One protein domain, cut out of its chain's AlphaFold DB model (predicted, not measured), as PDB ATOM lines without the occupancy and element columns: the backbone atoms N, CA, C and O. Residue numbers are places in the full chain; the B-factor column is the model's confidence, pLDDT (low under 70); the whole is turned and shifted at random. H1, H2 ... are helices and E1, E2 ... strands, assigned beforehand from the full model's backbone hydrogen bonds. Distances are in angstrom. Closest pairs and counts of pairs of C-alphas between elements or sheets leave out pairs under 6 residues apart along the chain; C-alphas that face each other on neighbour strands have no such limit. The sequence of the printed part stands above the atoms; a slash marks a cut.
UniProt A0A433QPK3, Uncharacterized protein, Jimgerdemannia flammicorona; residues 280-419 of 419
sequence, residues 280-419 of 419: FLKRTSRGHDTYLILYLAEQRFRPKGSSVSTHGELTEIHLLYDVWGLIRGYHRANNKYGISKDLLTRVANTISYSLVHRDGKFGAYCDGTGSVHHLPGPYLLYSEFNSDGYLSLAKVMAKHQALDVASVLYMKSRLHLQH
ATOM      1  N   PHE A 280      21.504 -90.090  10.831       94.50
ATOM      2  CA  PHE A 280      21.672 -91.337  11.575       94.50
ATOM      3  C   PHE A 280      23.004 -92.011  11.251       94.50
ATOM      4  O   PHE A 280      23.332 -92.310  10.100       94.50
ATOM      5  N   LEU A 281      23.776 -92.324  12.293       93.56
ATOM      6  CA  LEU A 281      25.068 -92.979  12.135       93.56
ATOM      7  C   LEU A 281      24.884 -94.494  12.130       93.56
ATOM      8  O   LEU A 281      24.444 -95.078  13.117       93.56
ATOM      9  N   LYS A 282      25.249 -95.157  11.032       94.81
ATOM     10  CA  LYS A 282      25.180 -96.622  10.924       94.81
ATOM     11  C   LYS A 282      26.100 -97.297  11.946       94.81
ATOM     12  O   LYS A 282      27.252 -96.893  12.123       94.81
ATOM     13  N   ARG A 283      25.598 -98.345  12.597       93.06
ATOM     14  CA  ARG A 283      26.298 -99.160  13.596       93.06
ATOM     15  C   ARG A 283      25.930-100.633  13.448       93.06
ATOM     16  O   ARG A 283      25.035-101.004  12.694       93.06
ATOM     17  N   THR A 284      26.628-101.457  14.217       95.31
ATOM     18  CA  THR A 284      26.279-102.858  14.425       95.31
ATOM     19  C   THR A 284      26.260-103.123  15.922       95.31
ATOM     20  O   THR A 284      27.204-102.760  16.624       95.31
ATOM     21  N   SER A 285      25.208-103.774  16.412       94.44
ATOM     22  CA  SER A 285      25.114-104.237  17.797       94.44
ATOM     23  C   SER A 285      24.645-105.683  17.824       94.44
ATOM     24  O   SER A 285      23.662-106.037  17.177       94.44
ATOM     25  N   ARG A 286      25.383-106.537  18.544       93.44
ATOM     26  CA  ARG A 286      25.102-107.980  18.688       93.44
ATOM     27  C   ARG A 286      24.827-108.707  17.357       93.44
ATOM     28  O   ARG A 286      24.027-109.630  17.321       93.44
ATOM     29  N   GLY A 287      25.508-108.306  16.280       95.75
ATOM     30  CA  GLY A 287      25.372-108.915  14.950       95.75
ATOM     31  C   GLY A 287      24.246-108.347  14.079       95.75
ATOM     32  O   GLY A 287      24.066-108.824  12.965       95.75
ATOM     33  N   HIS A 288      23.524-107.324  14.543       97.31
ATOM     34  CA  HIS A 288      22.449-106.675  13.794       97.31
ATOM     35  C   HIS A 288      22.826-105.248  13.397       97.31
ATOM     36  O   HIS A 288      23.474-104.536  14.168       97.31
ATOM     37  N   ASP A 289      22.369-104.821  12.220       98.00
ATOM     38  CA  ASP A 289      22.464-103.431  11.778       98.00
ATOM     39  C   ASP A 289      21.604-102.535  12.676       98.00
ATOM     40  O   ASP A 289      20.395-102.746  12.810       98.00
ATOM     41  N   THR A 290      22.237-101.524  13.263       97.06
ATOM     42  CA  THR A 290      21.626-100.541  14.161       97.06
ATOM     43  C   THR A 290      21.999 -99.120  13.741       97.06
ATOM     44  O   THR A 290      22.813 -98.902  12.837       97.06
ATOM     45  N   TYR A 291      21.406 -98.136  14.408       96.38
ATOM     46  CA  TYR A 291      21.807 -96.742  14.333       96.38
ATOM     47  C   TYR A 291      22.374 -96.271  15.669       96.38
ATOM     48  O   TYR A 291      22.053 -96.796  16.732       96.38
ATOM     49  N   LEU A 292      23.230 -95.261  15.596       93.69
ATOM     50  CA  LEU A 292      23.504 -94.345  16.685       93.69
ATOM     51  C   LEU A 292      22.859 -93.012  16.318       93.69
ATOM     52  O   LEU A 292      23.241 -92.381  15.329       93.69
ATOM     53  N   ILE A 293      21.882 -92.618  17.121       94.25
ATOM     54  CA  ILE A 293      21.168 -91.351  17.009       94.25
ATOM     55  C   ILE A 293      21.848 -90.383  17.980       94.25
ATOM     56  O   ILE A 293      22.087 -90.730  19.137       94.25
ATOM     57  N   LEU A 294      22.261 -89.222  17.478       91.88
ATOM     58  CA  LEU A 294      22.802 -88.112  18.276       91.88
ATOM     59  C   LEU A 294      21.676 -87.126  18.598       91.88
ATOM     60  O   LEU A 294      20.629 -87.248  17.987       91.88
ATOM     61  N   TYR A 295      21.895 -86.145  19.476       88.75
ATOM     62  CA  TYR A 295      20.824 -85.246  19.941       88.75
ATOM     63  C   TYR A 295      20.370 -84.192  18.928       88.75
ATOM     64  O   TYR A 295      19.212 -83.774  18.902       88.75
ATOM     65  N   LEU A 296      21.279 -83.764  18.057       88.19
ATOM     66  CA  LEU A 296      21.014 -82.734  17.057       88.19
ATOM     67  C   LEU A 296      21.941 -82.890  15.848       88.19
ATOM     68  O   LEU A 296      23.003 -83.509  15.946       88.19
ATOM     69  N   ALA A 297      21.555 -82.300  14.714       86.19
ATOM     70  CA  ALA A 297      22.217 -82.456  13.409       86.19
ATOM     71  C   ALA A 297      23.722 -82.157  13.424       86.19
ATOM     72  O   ALA A 297      24.533 -82.861  12.824       86.19
ATOM     73  N   GLU A 298      24.090 -81.085  14.117       81.62
ATOM     74  CA  GLU A 298      25.444 -80.535  14.154       81.62
ATOM     75  C   GLU A 298      26.373 -81.291  15.116       81.62
ATOM     76  O   GLU A 298      27.594 -81.088  15.094       81.62
ATOM     77  N   GLN A 299      25.831 -82.193  15.943       78.25
ATOM     78  CA  GLN A 299      26.654 -83.000  16.829       78.25
ATOM     79  C   GLN A 299      27.521 -83.963  16.028       78.25
ATOM     80  O   GLN A 299      27.089 -84.654  15.106       78.25
ATOM     81  N   ARG A 300      28.790 -84.041  16.426       72.50
ATOM     82  CA  ARG A 300      29.750 -84.982  15.858       72.50
ATOM     83  C   ARG A 300      30.065 -86.045  16.887       72.50
ATOM     84  O   ARG A 300      30.552 -85.723  17.968       72.50
ATOM     85  N   PHE A 301      29.871 -87.307  16.519       66.69
ATOM     86  CA  PHE A 301      30.357 -88.415  17.331       66.69
ATOM     87  C   PHE A 301      31.886 -88.347  17.436       66.69
ATOM     88  O   PHE A 301      32.580 -88.327  16.416       66.69
ATOM     89  N   ARG A 302      32.422 -88.337  18.660       66.19
ATOM     90  CA  ARG A 302      33.865 -88.436  18.910       66.19
ATOM     91  C   ARG A 302      34.171 -89.670  19.768       66.19
ATOM     92  O   ARG A 302      33.419 -89.956  20.695       66.19
ATOM     93  N   PRO A 303      35.233 -90.439  19.460       56.47
ATOM     94  CA  PRO A 303      35.608 -91.606  20.255       56.47
ATOM     95  C   PRO A 303      35.944 -91.256  21.712       56.47
ATOM     96  O   PRO A 303      36.348 -90.137  22.028       56.47
ATOM     97  N   LYS A 304      35.822 -92.254  22.592       48.50
ATOM     98  CA  LYS A 304      36.089 -92.173  24.036       48.50
ATOM     99  C   LYS A 304      37.444 -91.501  24.333       48.50
ATOM    100  O   LYS A 304      38.473 -91.979  23.865       48.50
ATOM    101  N   GLY A 305      37.434 -90.420  25.124       52.69
ATOM    102  CA  GLY A 305      38.623 -89.632  25.498       52.69
ATOM    103  C   GLY A 305      38.541 -88.133  25.174       52.69
ATOM    104  O   GLY A 305      39.394 -87.374  25.626       52.69
ATOM    105  N   SER A 306      37.519 -87.684  24.438       51.75
ATOM    106  CA  SER A 306      37.210 -86.256  24.264       51.75
ATOM    107  C   SER A 306      36.243 -85.733  25.331       51.75
ATOM    108  O   SER A 306      35.361 -86.460  25.775       51.75
ATOM    109  N   SER A 307      36.344 -84.449  25.679       44.88
ATOM    110  CA  SER A 307      35.468 -83.733  26.626       44.88
ATOM    111  C   SER A 307      34.047 -83.432  26.098       44.88
ATOM    112  O   SER A 307      33.401 -82.515  26.592       44.88
ATOM    113  N   VAL A 308      33.573 -84.145  25.068       49.25
ATOM    114  CA  VAL A 308      32.298 -83.894  24.359       49.25
ATOM    115  C   VAL A 308      31.583 -85.227  24.094       49.25
ATOM    116  O   VAL A 308      32.265 -86.230  23.883       49.25
ATOM    117  N   SER A 309      30.239 -85.217  24.117       55.22
ATOM    118  CA  SER A 309      29.320 -86.376  24.098       55.22
ATOM    119  C   SER A 309      29.779 -87.554  23.227       55.22
ATOM    120  O   SER A 309      29.888 -87.458  22.003       55.22
ATOM    121  N   THR A 310      30.017 -88.692  23.884       63.22
ATOM    122  CA  THR A 310      30.481 -89.944  23.266       63.22
ATOM    123  C   THR A 310      29.411 -91.041  23.224       63.22
ATOM    124  O   THR A 310      29.732 -92.155  22.822       63.22
ATOM    125  N   HIS A 311      28.176 -90.755  23.657       72.81
ATOM    126  CA  HIS A 311      27.189 -91.781  24.046       72.81
ATOM    127  C   HIS A 311      25.929 -91.852  23.154       72.81
ATOM    128  O   HIS A 311      25.186 -92.830  23.186       72.81
ATOM    129  N   GLY A 312      25.715 -90.856  22.287       83.12
ATOM    130  CA  GLY A 312      24.455 -90.699  21.554       83.12
ATOM    131  C   GLY A 312      23.343 -90.108  22.418       83.12
ATOM    132  O   GLY A 312      23.583 -89.690  23.548       83.12
ATOM    133  N   GLU A 313      22.143 -90.039  21.855       88.81
ATOM    134  CA  GLU A 313      20.949 -89.462  22.474       88.81
ATOM    135  C   GLU A 313      20.578 -90.141  23.803       88.81
ATOM    136  O   GLU A 313      20.735 -91.356  23.952       88.81
ATOM    137  N   LEU A 314      20.038 -89.367  24.746       91.06
ATOM    138  CA  LEU A 314      19.530 -89.868  26.024       91.06
ATOM    139  C   LEU A 314      18.221 -90.663  25.830       91.06
ATOM    140  O   LEU A 314      17.271 -90.183  25.216       91.06
ATOM    141  N   THR A 315      18.128 -91.868  26.402       86.88
ATOM    142  CA  THR A 315      16.996 -92.804  26.203       86.88
ATOM    143  C   THR A 315      15.740 -92.491  27.018       86.88
ATOM    144  O   THR A 315      14.792 -93.271  27.018       86.88
ATOM    145  N   GLU A 316      15.745 -91.421  27.807       85.44
ATOM    146  CA  GLU A 316      14.565 -91.004  28.558       85.44
ATOM    147  C   GLU A 316      13.588 -90.288  27.621       85.44
ATOM    148  O   GLU A 316      13.130 -90.866  26.641       85.44
ATOM    149  N   ILE A 317      13.238 -89.035  27.897       88.81
ATOM    150  CA  ILE A 317      12.248 -88.330  27.090       88.81
ATOM    151  C   ILE A 317      12.791 -87.926  25.711       88.81
ATOM    152  O   ILE A 317      12.009 -87.819  24.776       88.81
ATOM    153  N   HIS A 318      14.107 -87.765  25.535       92.44
ATOM    154  CA  HIS A 318      14.668 -87.289  24.266       92.44
ATOM    155  C   HIS A 318      14.511 -88.320  23.143       92.44
ATOM    156  O   HIS A 318      13.648 -88.157  22.277       92.44
ATOM    157  N   LEU A 319      15.252 -89.434  23.211       93.88
ATOM    158  CA  LEU A 319      15.162 -90.485  22.197       93.88
ATOM    159  C   LEU A 319      13.747 -91.072  22.124       93.88
ATOM    160  O   LEU A 319      13.396 -91.634  21.097       93.88
ATOM    161  N   LEU A 320      12.915 -90.950  23.167       93.31
ATOM    162  CA  LEU A 320      11.510 -91.346  23.093       93.31
ATOM    163  C   LEU A 320      10.762 -90.584  21.997       93.31
ATOM    164  O   LEU A 320      10.030 -91.208  21.233       93.31
ATOM    165  N   TYR A 321      10.908 -89.259  21.926       95.19
ATOM    166  CA  TYR A 321      10.211 -88.442  20.928       95.19
ATOM    167  C   TYR A 321      10.750 -88.672  19.523       95.19
ATOM    168  O   TYR A 321       9.954 -88.754  18.591       95.19
ATOM    169  N   ASP A 322      12.058 -88.854  19.380       94.31
ATOM    170  CA  ASP A 322      12.715 -89.246  18.130       94.31
ATOM    171  C   ASP A 322      12.062 -90.496  17.532       94.31
ATOM    172  O   ASP A 322      11.605 -90.539  16.391       94.31
ATOM    173  N   VAL A 323      11.974 -91.513  18.385       89.88
ATOM    174  CA  VAL A 323      11.392 -92.829  18.145       89.88
ATOM    175  C   VAL A 323       9.900 -92.698  17.828       89.88
ATOM    176  O   VAL A 323       9.392 -93.198  16.821       89.88
ATOM    177  N   TRP A 324       9.163 -91.985  18.670       94.12
ATOM    178  CA  TRP A 324       7.717 -91.902  18.546       94.12
ATOM    179  C   TRP A 324       7.271 -91.077  17.337       94.12
ATOM    180  O   TRP A 324       6.316 -91.457  16.654       94.12
ATOM    181  N   GLY A 325       7.967 -89.977  17.047       95.38
ATOM    182  CA  GLY A 325       7.714 -89.115  15.898       95.38
ATOM    183  C   GLY A 325       7.913 -89.846  14.572       95.38
ATOM    184  O   GLY A 325       7.037 -89.781  13.711       95.38
ATOM    185  N   LEU A 326       8.982 -90.638  14.438       95.38
ATOM    186  CA  LEU A 326       9.218 -91.462  13.245       95.38
ATOM    187  C   LEU A 326       8.105 -92.486  13.003       95.38
ATOM    188  O   LEU A 326       7.651 -92.650  11.870       95.38
ATOM    189  N   ILE A 327       7.634 -93.160  14.056       94.62
ATOM    190  CA  ILE A 327       6.533 -94.126  13.934       94.62
ATOM    191  C   ILE A 327       5.233 -93.427  13.533       94.62
ATOM    192  O   ILE A 327       4.537 -93.905  12.636       94.62
ATOM    193  N   ARG A 328       4.915 -92.277  14.142       94.94
ATOM    194  CA  ARG A 328       3.748 -91.475  13.737       94.94
ATOM    195  C   ARG A 328       3.844 -91.062  12.271       94.94
ATOM    196  O   ARG A 328       2.850 -91.192  11.558       94.94
ATOM    197  N   GLY A 329       5.020 -90.636  11.818       96.38
ATOM    198  CA  GLY A 329       5.258 -90.284  10.422       96.38
ATOM    199  C   GLY A 329       5.069 -91.467   9.470       96.38
ATOM    200  O   GLY A 329       4.462 -91.314   8.415       96.38
ATOM    201  N   TYR A 330       5.504 -92.667   9.857       96.44
ATOM    202  CA  TYR A 330       5.319 -93.880   9.053       96.44
ATOM    203  C   TYR A 330       3.847 -94.292   8.954       96.44
ATOM    204  O   TYR A 330       3.387 -94.746   7.907       96.44
ATOM    205  N   HIS A 331       3.087 -94.102  10.037       93.69
ATOM    206  CA  HIS A 331       1.647 -94.364  10.070       93.69
ATOM    207  C   HIS A 331       0.797 -93.231   9.481       93.69
ATOM    208  O   HIS A 331      -0.418 -93.406   9.360       93.69
ATOM    209  N   ARG A 332       1.389 -92.100   9.062       95.75
ATOM    210  CA  ARG A 332       0.682 -91.101   8.245       95.75
ATOM    211  C   ARG A 332       0.143 -91.794   6.991       95.75
ATOM    212  O   ARG A 332       0.865 -92.566   6.366       95.75
ATOM    213  N   ALA A 333      -1.117 -91.525   6.633       89.69
ATOM    214  CA  ALA A 333      -1.888 -92.251   5.615       89.69
ATOM    215  C   ALA A 333      -1.049 -92.714   4.402       89.69
ATOM    216  O   ALA A 333      -0.464 -91.897   3.695       89.69
ATOM    217  N   ASN A 334      -1.000 -94.035   4.176       85.69
ATOM    218  CA  ASN A 334      -0.214 -94.702   3.125       85.69
ATOM    219  C   ASN A 334       1.300 -94.424   3.152       85.69
ATOM    220  O   ASN A 334       1.937 -94.437   2.101       85.69
ATOM    221  N   ASN A 335       1.880 -94.194   4.335       92.88
ATOM    222  CA  ASN A 335       3.277 -93.793   4.498       92.88
ATOM    223  C   ASN A 335       3.611 -92.584   3.610       92.88
ATOM    224  O   ASN A 335       4.544 -92.611   2.805       92.88
ATOM    225  N   LYS A 336       2.800 -91.524   3.729       95.00
ATOM    226  CA  LYS A 336       2.871 -90.316   2.886       95.00
ATOM    227  C   LYS A 336       4.270 -89.686   2.838       95.00
ATOM    228  O   LYS A 336       4.620 -89.069   1.838       95.00
ATOM    229  N   TYR A 337       5.059 -89.861   3.897       96.38
ATOM    230  CA  TYR A 337       6.423 -89.339   4.025       96.38
ATOM    231  C   TYR A 337       7.507 -90.307   3.516       96.38
ATOM    232  O   TYR A 337       8.692 -90.058   3.684       96.38
ATOM    233  N   GLY A 338       7.136 -91.446   2.923       95.94
ATOM    234  CA  GLY A 338       8.086 -92.363   2.289       95.94
ATOM    235  C   GLY A 338       9.110 -92.998   3.239       95.94
ATOM    236  O   GLY A 338      10.187 -93.399   2.798       95.94
ATOM    237  N   ILE A 339       8.806 -93.117   4.536       96.81
ATOM    238  CA  ILE A 339       9.727 -93.694   5.523       96.81
ATOM    239  C   ILE A 339       9.868 -95.191   5.252       96.81
ATOM    240  O   ILE A 339       8.885 -95.934   5.242       96.81
ATOM    241  N   SER A 340      11.087 -95.666   5.007       96.06
ATOM    242  CA  SER A 340      11.283 -97.065   4.633       96.06
ATOM    243  C   SER A 340      11.134 -98.006   5.833       96.06
ATOM    244  O   SER A 340      11.570 -97.715   6.950       96.06
ATOM    245  N   LYS A 341      10.570 -99.194   5.587       95.38
ATOM    246  CA  LYS A 341      10.506-100.252   6.603       95.38
ATOM    247  C   LYS A 341      11.905-100.693   7.055       95.38
ATOM    248  O   LYS A 341      12.083-100.952   8.236       95.38
ATOM    249  N   ASP A 342      12.894-100.724   6.153       97.25
ATOM    250  CA  ASP A 342      14.291-101.058   6.494       97.25
ATOM    251  C   ASP A 342      14.879-100.076   7.516       97.25
ATOM    252  O   ASP A 342      15.495-100.490   8.498       97.25
ATOM    253  N   LEU A 343      14.621 -98.775   7.337       97.44
ATOM    254  CA  LEU A 343      15.033 -97.756   8.296       97.44
ATOM    255  C   LEU A 343      14.433 -98.031   9.675       97.44
ATOM    256  O   LEU A 343      15.168 -98.060  10.662       97.44
ATOM    257  N   LEU A 344      13.124 -98.288   9.753       97.38
ATOM    258  CA  LEU A 344      12.455 -98.551  11.030       97.38
ATOM    259  C   LEU A 344      12.869 -99.889  11.645       97.38
ATOM    260  O   LEU A 344      12.992 -99.968  12.864       97.38
ATOM    261  N   THR A 345      13.175-100.907  10.838       97.62
ATOM    262  CA  THR A 345      13.773-102.158  11.320       97.62
ATOM    263  C   THR A 345      15.144-101.908  11.949       97.62
ATOM    264  O   THR A 345      15.401-102.413  13.038       97.62
ATOM    265  N   ARG A 346      16.013-101.078  11.358       97.88
ATOM    266  CA  ARG A 346      17.315-100.723  11.963       97.88
ATOM    267  C   ARG A 346      17.168 -99.895  13.245       97.88
ATOM    268  O   ARG A 346      17.916-100.103  14.204       97.88
ATOM    269  N   VAL A 347      16.195 -98.983  13.311       97.31
ATOM    270  CA  VAL A 347      15.884 -98.274  14.567       97.31
ATOM    271  C   VAL A 347      15.355 -99.260  15.620       97.31
ATOM    272  O   VAL A 347      15.831 -99.256  16.751       97.31
ATOM    273  N   ALA A 348      14.474-100.191  15.247       97.25
ATOM    274  CA  ALA A 348      13.983-101.232  16.150       97.25
ATOM    275  C   ALA A 348      15.110-102.151  16.650       97.25
ATOM    276  O   ALA A 348      15.172-102.468  17.836       97.25
ATOM    277  N   ASN A 349      16.061-102.507  15.783       97.94
ATOM    278  CA  ASN A 349      17.273-103.236  16.157       97.94
ATOM    279  C   ASN A 349      18.115-102.454  17.176       97.94
ATOM    280  O   ASN A 349      18.700-103.046  18.079       97.94
ATOM    281  N   THR A 350      18.173-101.126  17.060       96.81
ATOM    282  CA  THR A 350      18.874-100.270  18.033       96.81
ATOM    283  C   THR A 350      18.256-100.426  19.419       96.81
ATOM    284  O   THR A 350      18.963-100.678  20.392       96.81
ATOM    285  N   ILE A 351      16.927-100.388  19.506       95.88
ATOM    286  CA  ILE A 351      16.210-100.588  20.768       95.88
ATOM    287  C   ILE A 351      16.446-102.015  21.295       95.88
ATOM    288  O   ILE A 351      16.918-102.188  22.419       95.88
ATOM    289  N   SER A 352      16.202-103.042  20.480       95.69
ATOM    290  CA  SER A 352      16.272-104.450  20.901       95.69
ATOM    291  C   SER A 352      17.687-104.934  21.241       95.69
ATOM    292  O   SER A 352      17.856-105.758  22.142       95.69
ATOM    293  N   TYR A 353      18.717-104.445  20.546       96.12
ATOM    294  CA  TYR A 353      20.071-104.997  20.655       96.12
ATOM    295  C   TYR A 353      21.098-104.042  21.263       96.12
ATOM    296  O   TYR A 353      22.043-104.532  21.887       96.12
ATOM    297  N   SER A 354      20.933-102.719  21.140       94.62
ATOM    298  CA  SER A 354      21.773-101.753  21.867       94.62
ATOM    299  C   SER A 354      21.197-101.440  23.247       94.62
ATOM    300  O   SER A 354      21.926-101.514  24.234       94.62
ATOM    301  N   LEU A 355      19.895-101.139  23.339       95.44
ATOM    302  CA  LEU A 355      19.310-100.632  24.584       95.44
ATOM    303  C   LEU A 355      18.888-101.731  25.554       95.44
ATOM    304  O   LEU A 355      19.124-101.586  26.746       95.44
ATOM    305  N   VAL A 356      18.293-102.834  25.098       94.12
ATOM    306  CA  VAL A 356      17.862-103.907  26.011       94.12
ATOM    307  C   VAL A 356      19.069-104.720  26.497       94.12
ATOM    308  O   VAL A 356      19.743-105.426  25.729       94.12
ATOM    309  N   HIS A 357      19.366-104.645  27.795       91.56
ATOM    310  CA  HIS A 357      20.439-105.413  28.430       91.56
ATOM    311  C   HIS A 357      19.931-106.778  28.914       91.56
ATOM    312  O   HIS A 357      18.738-106.996  29.119       91.56
ATOM    313  N   ARG A 358      20.847-107.739  29.087       84.56
ATOM    314  CA  ARG A 358      20.504-109.108  29.529       84.56
ATOM    315  C   ARG A 358      20.187-109.203  31.024       84.56
ATOM    316  O   ARG A 358      19.568-110.172  31.446       84.56
ATOM    317  N   ASP A 359      20.613-108.223  31.813       85.94
ATOM    318  CA  ASP A 359      20.391-108.142  33.261       85.94
ATOM    319  C   ASP A 359      19.027-107.526  33.630       85.94
ATOM    320  O   ASP A 359      18.740-107.306  34.805       85.94
ATOM    321  N   GLY A 360      18.173-107.259  32.633       84.12
ATOM    322  CA  GLY A 360      16.858-106.649  32.826       84.12
ATOM    323  C   GLY A 360      16.888-105.129  32.992       84.12
ATOM    324  O   GLY A 360      15.864-104.555  33.360       84.12
ATOM    325  N   LYS A 361      18.032-104.484  32.737       93.00
ATOM    326  CA  LYS A 361      18.153-103.026  32.621       93.00
ATOM    327  C   LYS A 361      18.120-102.584  31.158       93.00
ATOM    328  O   LYS A 361      18.077-103.402  30.234       93.00
ATOM    329  N   PHE A 362      18.156-101.273  30.963       94.88
ATOM    330  CA  PHE A 362      18.232-100.654  29.649       94.88
ATOM    331  C   PHE A 362      19.393 -99.664  29.595       94.88
ATOM    332  O   PHE A 362      19.725 -99.067  30.617       94.88
ATOM    333  N   GLY A 363      20.002 -99.479  28.424       95.06
ATOM    334  CA  GLY A 363      20.976 -98.409  28.201       95.06
ATOM    335  C   GLY A 363      20.361 -97.047  28.524       95.06
ATOM    336  O   GLY A 363      19.185 -96.844  28.249       95.06
ATOM    337  N   ALA A 364      21.146 -96.150  29.124       94.06
ATOM    338  CA  ALA A 364      20.736 -94.765  29.384       94.06
ATOM    339  C   ALA A 364      20.957 -93.859  28.159       94.06
ATOM    340  O   ALA A 364      20.386 -92.776  28.067       94.06
ATOM    341  N   TYR A 365      21.790 -94.308  27.218       94.12
ATOM    342  CA  TYR A 365      22.099 -93.615  25.973       94.12
ATOM    343  C   TYR A 365      21.912 -94.536  24.763       94.12
ATOM    344  O   TYR A 365      21.934 -95.762  24.895       94.12
ATOM    345  N   CYS A 366      21.743 -93.942  23.578       93.62
ATOM    346  CA  CYS A 366      21.465 -94.631  22.315       93.62
ATOM    347  C   CYS A 366      22.507 -95.713  21.963       93.62
ATOM    348  O   CYS A 366      22.165 -96.752  21.393       93.62
ATOM    349  N   ASP A 367      23.773 -95.518  22.347       91.19
ATOM    350  CA  ASP A 367      24.840 -96.508  22.153       91.19
ATOM    351  C   ASP A 367      24.754 -97.732  23.093       91.19
ATOM    352  O   ASP A 367      25.544 -98.669  22.965       91.19
ATOM    353  N   GLY A 368      23.793 -97.744  24.020       92.38
ATOM    354  CA  GLY A 368      23.589 -98.797  25.010       92.38
ATOM    355  C   GLY A 368      24.410 -98.630  26.290       92.38
ATOM    356  O   GLY A 368      24.315 -99.487  27.170       92.38
ATOM    357  N   THR A 369      25.209 -97.567  26.424       91.81
ATOM    358  CA  THR A 369      25.969 -97.276  27.648       91.81
ATOM    359  C   THR A 369      25.097 -96.646  28.736       91.81
ATOM    360  O   THR A 369      23.966 -96.213  28.506       91.81
ATOM    361  N   GLY A 370      25.613 -96.639  29.969       91.19
ATOM    362  CA  GLY A 370      24.827 -96.298  31.153       91.19
ATOM    363  C   GLY A 370      23.754 -97.348  31.456       91.19
ATOM    364  O   GLY A 370      23.670 -98.388  30.797       91.19
ATOM    365  N   SER A 371      22.954 -97.113  32.492       94.12
ATOM    366  CA  SER A 371      21.850 -98.014  32.822       94.12
ATOM    367  C   SER A 371      20.685 -97.284  33.473       94.12
ATOM    368  O   SER A 371      20.880 -96.542  34.432       94.12
ATOM    369  N   VAL A 372      19.477 -97.582  33.004       93.88
ATOM    370  CA  VAL A 372      18.201 -97.207  33.617       93.88
ATOM    371  C   VAL A 372      17.350 -98.455  33.856       93.88
ATOM    372  O   VAL A 372      17.567 -99.514  33.262       93.88
ATOM    373  N   HIS A 373      16.369 -98.348  34.751       91.56
ATOM    374  CA  HIS A 373      15.471 -99.457  35.100       91.56
ATOM    375  C   HIS A 373      14.176 -99.484  34.283       91.56
ATOM    376  O   HIS A 373      13.411-100.443  34.378       91.56
ATOM    377  N   HIS A 374      13.910 -98.435  33.509       91.44
ATOM    378  CA  HIS A 374      12.661 -98.258  32.790       91.44
ATOM    379  C   HIS A 374      12.889 -97.416  31.536       91.44
ATOM    380  O   HIS A 374      13.602 -96.417  31.588       91.44
ATOM    381  N   LEU A 375      12.242 -97.817  30.444       92.38
ATOM    382  CA  LEU A 375      12.040 -97.000  29.255       92.38
ATOM    383  C   LEU A 375      10.532 -96.724  29.112       92.38
ATOM    384  O   LEU A 375       9.751 -97.659  29.323       92.38
ATOM    385  N   PRO A 376      10.110 -95.496  28.755       92.12
ATOM    386  CA  PRO A 376       8.694 -95.163  28.598       92.12
ATOM    387  C   PRO A 376       7.989 -95.940  27.477       92.12
ATOM    388  O   PRO A 376       8.596 -96.326  26.478       92.12
ATOM    389  N   GLY A 377       6.673 -96.111  27.616       92.31
ATOM    390  CA  GLY A 377       5.798 -96.900  26.741       92.31
ATOM    391  C   GLY A 377       6.066 -96.824  25.233       92.31
ATOM    392  O   GLY A 377       6.167 -97.883  24.609       92.31
ATOM    393  N   PRO A 378       6.215 -95.630  24.624       93.81
ATOM    394  CA  PRO A 378       6.380 -95.516  23.174       93.81
ATOM    395  C   PRO A 378       7.601 -96.238  22.582       93.81
ATOM    396  O   PRO A 378       7.571 -96.570  21.398       93.81
ATOM    397  N   TYR A 379       8.621 -96.593  23.375       94.75
ATOM    398  CA  TYR A 379       9.698 -97.488  22.916       94.75
ATOM    399  C   TYR A 379       9.185 -98.853  22.442       94.75
ATOM    400  O   TYR A 379       9.784 -99.473  21.563       94.75
ATOM    401  N   LEU A 380       8.061 -99.320  22.991       94.19
ATOM    402  CA  LEU A 380       7.441-100.586  22.616       94.19
ATOM    403  C   LEU A 380       6.884-100.565  21.186       94.19
ATOM    404  O   LEU A 380       6.748-101.620  20.571       94.19
ATOM    405  N   LEU A 381       6.574 -99.386  20.635       93.81
ATOM    406  CA  LEU A 381       5.945 -99.264  19.315       93.81
ATOM    407  C   LEU A 381       6.841 -99.797  18.186       93.81
ATOM    408  O   LEU A 381       6.343-100.306  17.185       93.81
ATOM    409  N   TYR A 382       8.163 -99.785  18.377       92.38
ATOM    410  CA  TYR A 382       9.112-100.373  17.427       92.38
ATOM    411  C   TYR A 382       9.036-101.892  17.332       92.38
ATOM    412  O   TYR A 382       9.552-102.467  16.369       92.38
ATOM    413  N   SER A 383       8.359-102.553  18.276       94.81
ATOM    414  CA  SER A 383       8.114-103.989  18.183       94.81
ATOM    415  C   SER A 383       7.300-104.377  16.945       94.81
ATOM    416  O   SER A 383       7.350-105.533  16.551       94.81
ATOM    417  N   GLU A 384       6.646-103.421  16.269       93.56
ATOM    418  CA  GLU A 384       6.040-103.615  14.942       93.56
ATOM    419  C   GLU A 384       7.064-104.029  13.864       93.56
ATOM    420  O   GLU A 384       6.710-104.727  12.911       93.56
ATOM    421  N   PHE A 385       8.329-103.617  14.016       95.12
ATOM    422  CA  PHE A 385       9.408-103.833  13.044       95.12
ATOM    423  C   PHE A 385      10.469-104.837  13.514       95.12
ATOM    424  O   PHE A 385      11.127-105.446  12.671       95.12
ATOM    425  N   ASN A 386      10.639-105.004  14.831       95.06
ATOM    426  CA  ASN A 386      11.432-106.070  15.451       95.06
ATOM    427  C   ASN A 386      10.897-106.376  16.862       95.06
ATOM    428  O   ASN A 386      11.045-105.564  17.777       95.06
ATOM    429  N   SER A 387      10.326-107.566  17.052       94.00
ATOM    430  CA  SER A 387       9.679-107.980  18.299       94.00
ATOM    431  C   SER A 387      10.616-108.604  19.347       94.00
ATOM    432  O   SER A 387      10.157-108.873  20.457       94.00
ATOM    433  N   ASP A 388      11.916-108.769  19.078       93.62
ATOM    434  CA  ASP A 388      12.857-109.434  20.000       93.62
ATOM    435  C   ASP A 388      12.933-108.750  21.378       93.62
ATOM    436  O   ASP A 388      13.047-109.408  22.414       93.62
ATOM    437  N   GLY A 389      12.837-107.417  21.410       90.62
ATOM    438  CA  GLY A 389      12.838-106.623  22.642       90.62
ATOM    439  C   GLY A 389      11.484-106.544  23.360       90.62
ATOM    440  O   GLY A 389      11.431-106.071  24.499       90.62
ATOM    441  N   TYR A 390      10.394-107.004  22.733       94.38
ATOM    442  CA  TYR A 390       9.021-106.744  23.180       94.38
ATOM    443  C   TYR A 390       8.766-107.218  24.613       94.38
ATOM    444  O   TYR A 390       8.335-106.433  25.455       94.38
ATOM    445  N   LEU A 391       9.050-108.489  24.921       93.62
ATOM    446  CA  LEU A 391       8.735-109.056  26.237       93.62
ATOM    447  C   LEU A 391       9.531-108.385  27.365       93.62
ATOM    448  O   LEU A 391       8.992-108.185  28.454       93.62
ATOM    449  N   SER A 392      10.786-108.008  27.103       92.00
ATOM    450  CA  SER A 392      11.639-107.308  28.068       92.00
ATOM    451  C   SER A 392      11.084-105.925  28.407       92.00
ATOM    452  O   SER A 392      10.972-105.581  29.583       92.00
ATOM    453  N   LEU A 393      10.671-105.163  27.391       92.75
ATOM    454  CA  LEU A 393      10.068-103.839  27.559       92.75
ATOM    455  C   LEU A 393       8.677-103.932  28.209       92.75
ATOM    456  O   LEU A 393       8.420-103.313  29.246       92.75
ATOM    457  N   ALA A 394       7.794-104.770  27.657       94.69
ATOM    458  CA  ALA A 394       6.407-104.903  28.096       94.69
ATOM    459  C   ALA A 394       6.295-105.342  29.565       94.69
ATOM    460  O   ALA A 394       5.419-104.866  30.290       94.69
ATOM    461  N   LYS A 395       7.205-106.206  30.038       92.56
ATOM    462  CA  LYS A 395       7.238-106.664  31.436       92.56
ATOM    463  C   LYS A 395       7.413-105.513  32.430       92.56
ATOM    464  O   LYS A 395       6.817-105.560  33.507       92.56
ATOM    465  N   VAL A 396       8.216-104.508  32.085       89.62
ATOM    466  CA  VAL A 396       8.443-103.328  32.933       89.62
ATOM    467  C   VAL A 396       7.286-102.336  32.786       89.62
ATOM    468  O   VAL A 396       6.797-101.803  33.778       89.62
ATOM    469  N   MET A 397       6.784-102.145  31.567       92.12
ATOM    470  CA  MET A 397       5.729-101.176  31.245       92.12
ATOM    471  C   MET A 397       4.340-101.548  31.792       92.12
ATOM    472  O   MET A 397       3.572-100.670  32.180       92.12
ATOM    473  N   ALA A 398       4.014-102.840  31.897       88.06
ATOM    474  CA  ALA A 398       2.671-103.336  32.233       88.06
ATOM    475  C   ALA A 398       2.125-102.948  33.629       88.06
ATOM    476  O   ALA A 398       1.010-103.341  33.976       88.06
ATOM    477  N   LYS A 399       2.897-102.230  34.455       76.06
ATOM    478  CA  LYS A 399       2.528-101.852  35.833       76.06
ATOM    479  C   LYS A 399       2.836-100.393  36.195       76.06
ATOM    480  O   LYS A 399       2.721-100.046  37.368       76.06
ATOM    481  N   HIS A 400       3.249 -99.572  35.231       80.94
ATOM    482  CA  HIS A 400       3.666 -98.192  35.484       80.94
ATOM    483  C   HIS A 400       2.543 -97.194  35.162       80.94
ATOM    484  O   HIS A 400       1.550 -97.128  35.887       80.94
ATOM    485  N   GLN A 401       2.706 -96.384  34.116       92.44
ATOM    486  CA  GLN A 401       1.837 -95.253  33.813       92.44
ATOM    487  C   GLN A 401       0.796 -95.625  32.755       92.44
ATOM    488  O   GLN A 401       0.894 -96.663  32.096       92.44
ATOM    489  N   ALA A 402      -0.211 -94.765  32.569       95.88
ATOM    490  CA  ALA A 402      -1.252 -95.002  31.571       95.88
ATOM    491  C   ALA A 402      -0.651 -95.179  30.170       95.88
ATOM    492  O   ALA A 402      -1.033 -96.109  29.469       95.88
ATOM    493  N   LEU A 403       0.328 -94.352  29.785       95.81
ATOM    494  CA  LEU A 403       0.974 -94.458  28.475       95.81
ATOM    495  C   LEU A 403       1.717 -95.786  28.285       95.81
ATOM    496  O   LEU A 403       1.663 -96.365  27.201       95.81
ATOM    497  N   ASP A 404       2.353 -96.303  29.332       95.75
ATOM    498  CA  ASP A 404       3.073 -97.576  29.284       95.75
ATOM    499  C   ASP A 404       2.109 -98.739  29.048       95.75
ATOM    500  O   ASP A 404       2.283 -99.534  28.125       95.75
ATOM    501  N   VAL A 405       1.035 -98.798  29.836       96.88
ATOM    502  CA  VAL A 405       0.007 -99.840  29.718       96.88
ATOM    503  C   VAL A 405      -0.747 -99.722  28.397       96.88
ATOM    504  O   VAL A 405      -0.974-100.738  27.745       96.88
ATOM    505  N   ALA A 406      -1.077 -98.507  27.956       97.56
ATOM    506  CA  ALA A 406      -1.675 -98.276  26.644       97.56
ATOM    507  C   ALA A 406      -0.764 -98.771  25.514       97.56
ATOM    508  O   ALA A 406      -1.245 -99.434  24.600       97.56
ATOM    509  N   SER A 407       0.548 -98.527  25.605       96.81
ATOM    510  CA  SER A 407       1.530 -99.020  24.631       96.81
ATOM    511  C   SER A 407       1.581-100.545  24.600       96.81
ATOM    512  O   SER A 407       1.573-101.127  23.516       96.81
ATOM    513  N   VAL A 408       1.535-101.203  25.767       97.06
ATOM    514  CA  VAL A 408       1.433-102.670  25.854       97.06
ATOM    515  C   VAL A 408       0.158-103.177  25.185       97.06
ATOM    516  O   VAL A 408       0.244-104.071  24.349       97.06
ATOM    517  N   LEU A 409      -1.011-102.606  25.491       96.69
ATOM    518  CA  LEU A 409      -2.280-103.013  24.869       96.69
ATOM    519  C   LEU A 409      -2.254-102.823  23.349       96.69
ATOM    520  O   LEU A 409      -2.647-103.716  22.597       96.69
ATOM    521  N   TYR A 410      -1.746-101.682  22.898       95.31
ATOM    522  CA  TYR A 410      -1.653-101.341  21.487       95.31
ATOM    523  C   TYR A 410      -0.765-102.319  20.717       95.31
ATOM    524  O   TYR A 410      -1.180-102.888  19.705       95.31
ATOM    525  N   MET A 411       0.429-102.603  21.241       95.06
ATOM    526  CA  MET A 411       1.360-103.525  20.594       95.06
ATOM    527  C   MET A 411       0.934-104.979  20.701       95.06
ATOM    528  O   MET A 411       1.078-105.722  19.732       95.06
ATOM    529  N   LYS A 412       0.326-105.376  21.820       93.06
ATOM    530  CA  LYS A 412      -0.306-106.687  21.973       93.06
ATOM    531  C   LYS A 412      -1.342-106.934  20.870       93.06
ATOM    532  O   LYS A 412      -1.335-107.999  20.258       93.06
ATOM    533  N   SER A 413      -2.188-105.942  20.572       90.50
ATOM    534  CA  SER A 413      -3.170-106.031  19.485       90.50
ATOM    535  C   SER A 413      -2.509-106.197  18.113       90.50
ATOM    536  O   SER A 413      -2.922-107.067  17.351       90.50
ATOM    537  N   ARG A 414      -1.458-105.423  17.814       87.56
ATOM    538  CA  ARG A 414      -0.772-105.465  16.510       87.56
ATOM    539  C   ARG A 414       0.048-106.727  16.282       87.56
ATOM    540  O   ARG A 414      -0.041-107.316  15.212       87.56
ATOM    541  N   LEU A 415       0.810-107.166  17.280       85.50
ATOM    542  CA  LEU A 415       1.636-108.372  17.185       85.50
ATOM    543  C   LEU A 415       0.788-109.640  17.107       85.50
ATOM    544  O   LEU A 415       1.160-110.583  16.417       85.50
ATOM    545  N   HIS A 416      -0.377-109.661  17.761       76.00
ATOM    546  CA  HIS A 416      -1.303-110.779  17.616       76.00
ATOM    547  C   HIS A 416      -1.829-110.933  16.180       76.00
ATOM    548  O   HIS A 416      -2.171-112.038  15.797       76.00
ATOM    549  N   LEU A 417      -1.895-109.864  15.383       60.12
ATOM    550  CA  LEU A 417      -2.348-109.941  13.989       60.12
ATOM    551  C   LEU A 417      -1.247-110.401  13.015       60.12
ATOM    552  O   LEU A 417      -1.535-110.616  11.841       60.12
ATOM    553  N   GLN A 418       0.003-110.523  13.476       57.91
ATOM    554  CA  GLN A 418       1.150-110.956  12.666       57.91
ATOM    555  C   GLN A 418       1.445-112.464  12.784       57.91
ATOM    556  O   GLN A 418       2.266-112.982  12.025       57.91
ATOM    557  N   HIS A 419       0.777-113.160  13.709       43.06
ATOM    558  CA  HIS A 419       0.884-114.598  13.975       43.06
ATOM    559  C   HIS A 419      -0.501-115.238  13.954       43.06
ATOM    560  O   HIS A 419      -0.585-116.423  13.564       43.06
TER     561      HIS A 419
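What this domain is: This is residues 280 to 419 of the 419 residues of an uncharacterized protein of Jimgerdemannia flammicorona (UniProt A0A433QPK3). A short helix, H3, sits in the middle of a cluster of helices, with H1 and H2 on one side of it and H4 and H5 on the other, while a small hairpin of two strands, E1 and E2, packs on H2 along its residues 343 to 355, away from H3 and H5. A long loop in residues 293 to 316 reaches as far as 26 A from the mean of all C-alphas. The printed part has 140 residues, with two named strands and then five named helices in the order E1 E2 H1 H2 H3 H4 H5; the two-strand sheet is antiparallel and the class is mostly helix. It is compact, with a radius of gyration of the C-alphas of 14.7 A and spans of 46 by 36 by 28 A.

Where its parts are: Find C-alpha 281 at (25.068, -92.979, 12.135), where E1, residues 281 to 285, begins. E2, residues 288 to 292, follows. Look next for C-alpha 317 at (12.248, -88.330, 27.090); from there H1 runs to residue 331, 20.9 A. H2, residues 341 to 355, is 20.0 A long. Then come H3, residues 377 to 384, and H4, residues 390 to 397. H5, residues 402 to 416, is 21.1 A long and ends at C-alpha 416, (-1.303, -110.779, 17.616).

How they stand to each other: Start at H3, the hub, the helix that touches most other helices. It touches H5 at a shallow tilt of 10 degrees, the same way, with C-alphas Gly 377 and Asp 404 closest at 3.8 A. H3 and H4 form a helical hairpin at 15 degrees, closest at C-alphas Ser 383 and Tyr 390, 5.8 A. H4 and H5 form another; H5 touches H4 with residues 404 to 408 alone, closest at C-alphas Met 397 and Asp 404, 4.9 A. H3 touches H2 at a steep tilt of 53 degrees, opposite ways, closest at C-alphas Ala 348 and Tyr 382, 5.1 A. H3 touches H1 at a steep tilt of 41 degrees, closest at C-alphas Trp 324 and Pro 378, 6.0 A. H1 and H2 are close but not clearly touching. The closest C-alphas of H2 and E2 are those of Thr 350 and Thr 290, 4.8 A apart. E1 and E2 form a hairpin, with N 283 and O 290 within hydrogen-bond range at 2.9 A. Every O i to N i+4 pair is within range in H1, H2 and H5, against 3 of 4 in H4 and 0 of 4 in H3, where 4 of 5 O i to N i+3 pairs are.

The domain as a whole: The C-alphas farthest apart, those of Ser 307 and His 419, are 48.0 A apart. The printed part has no cut. The links E2 to H1 and H2 to H3 are long. Confidence is low, under 70, at residues 301 to 310 and 417 to 419.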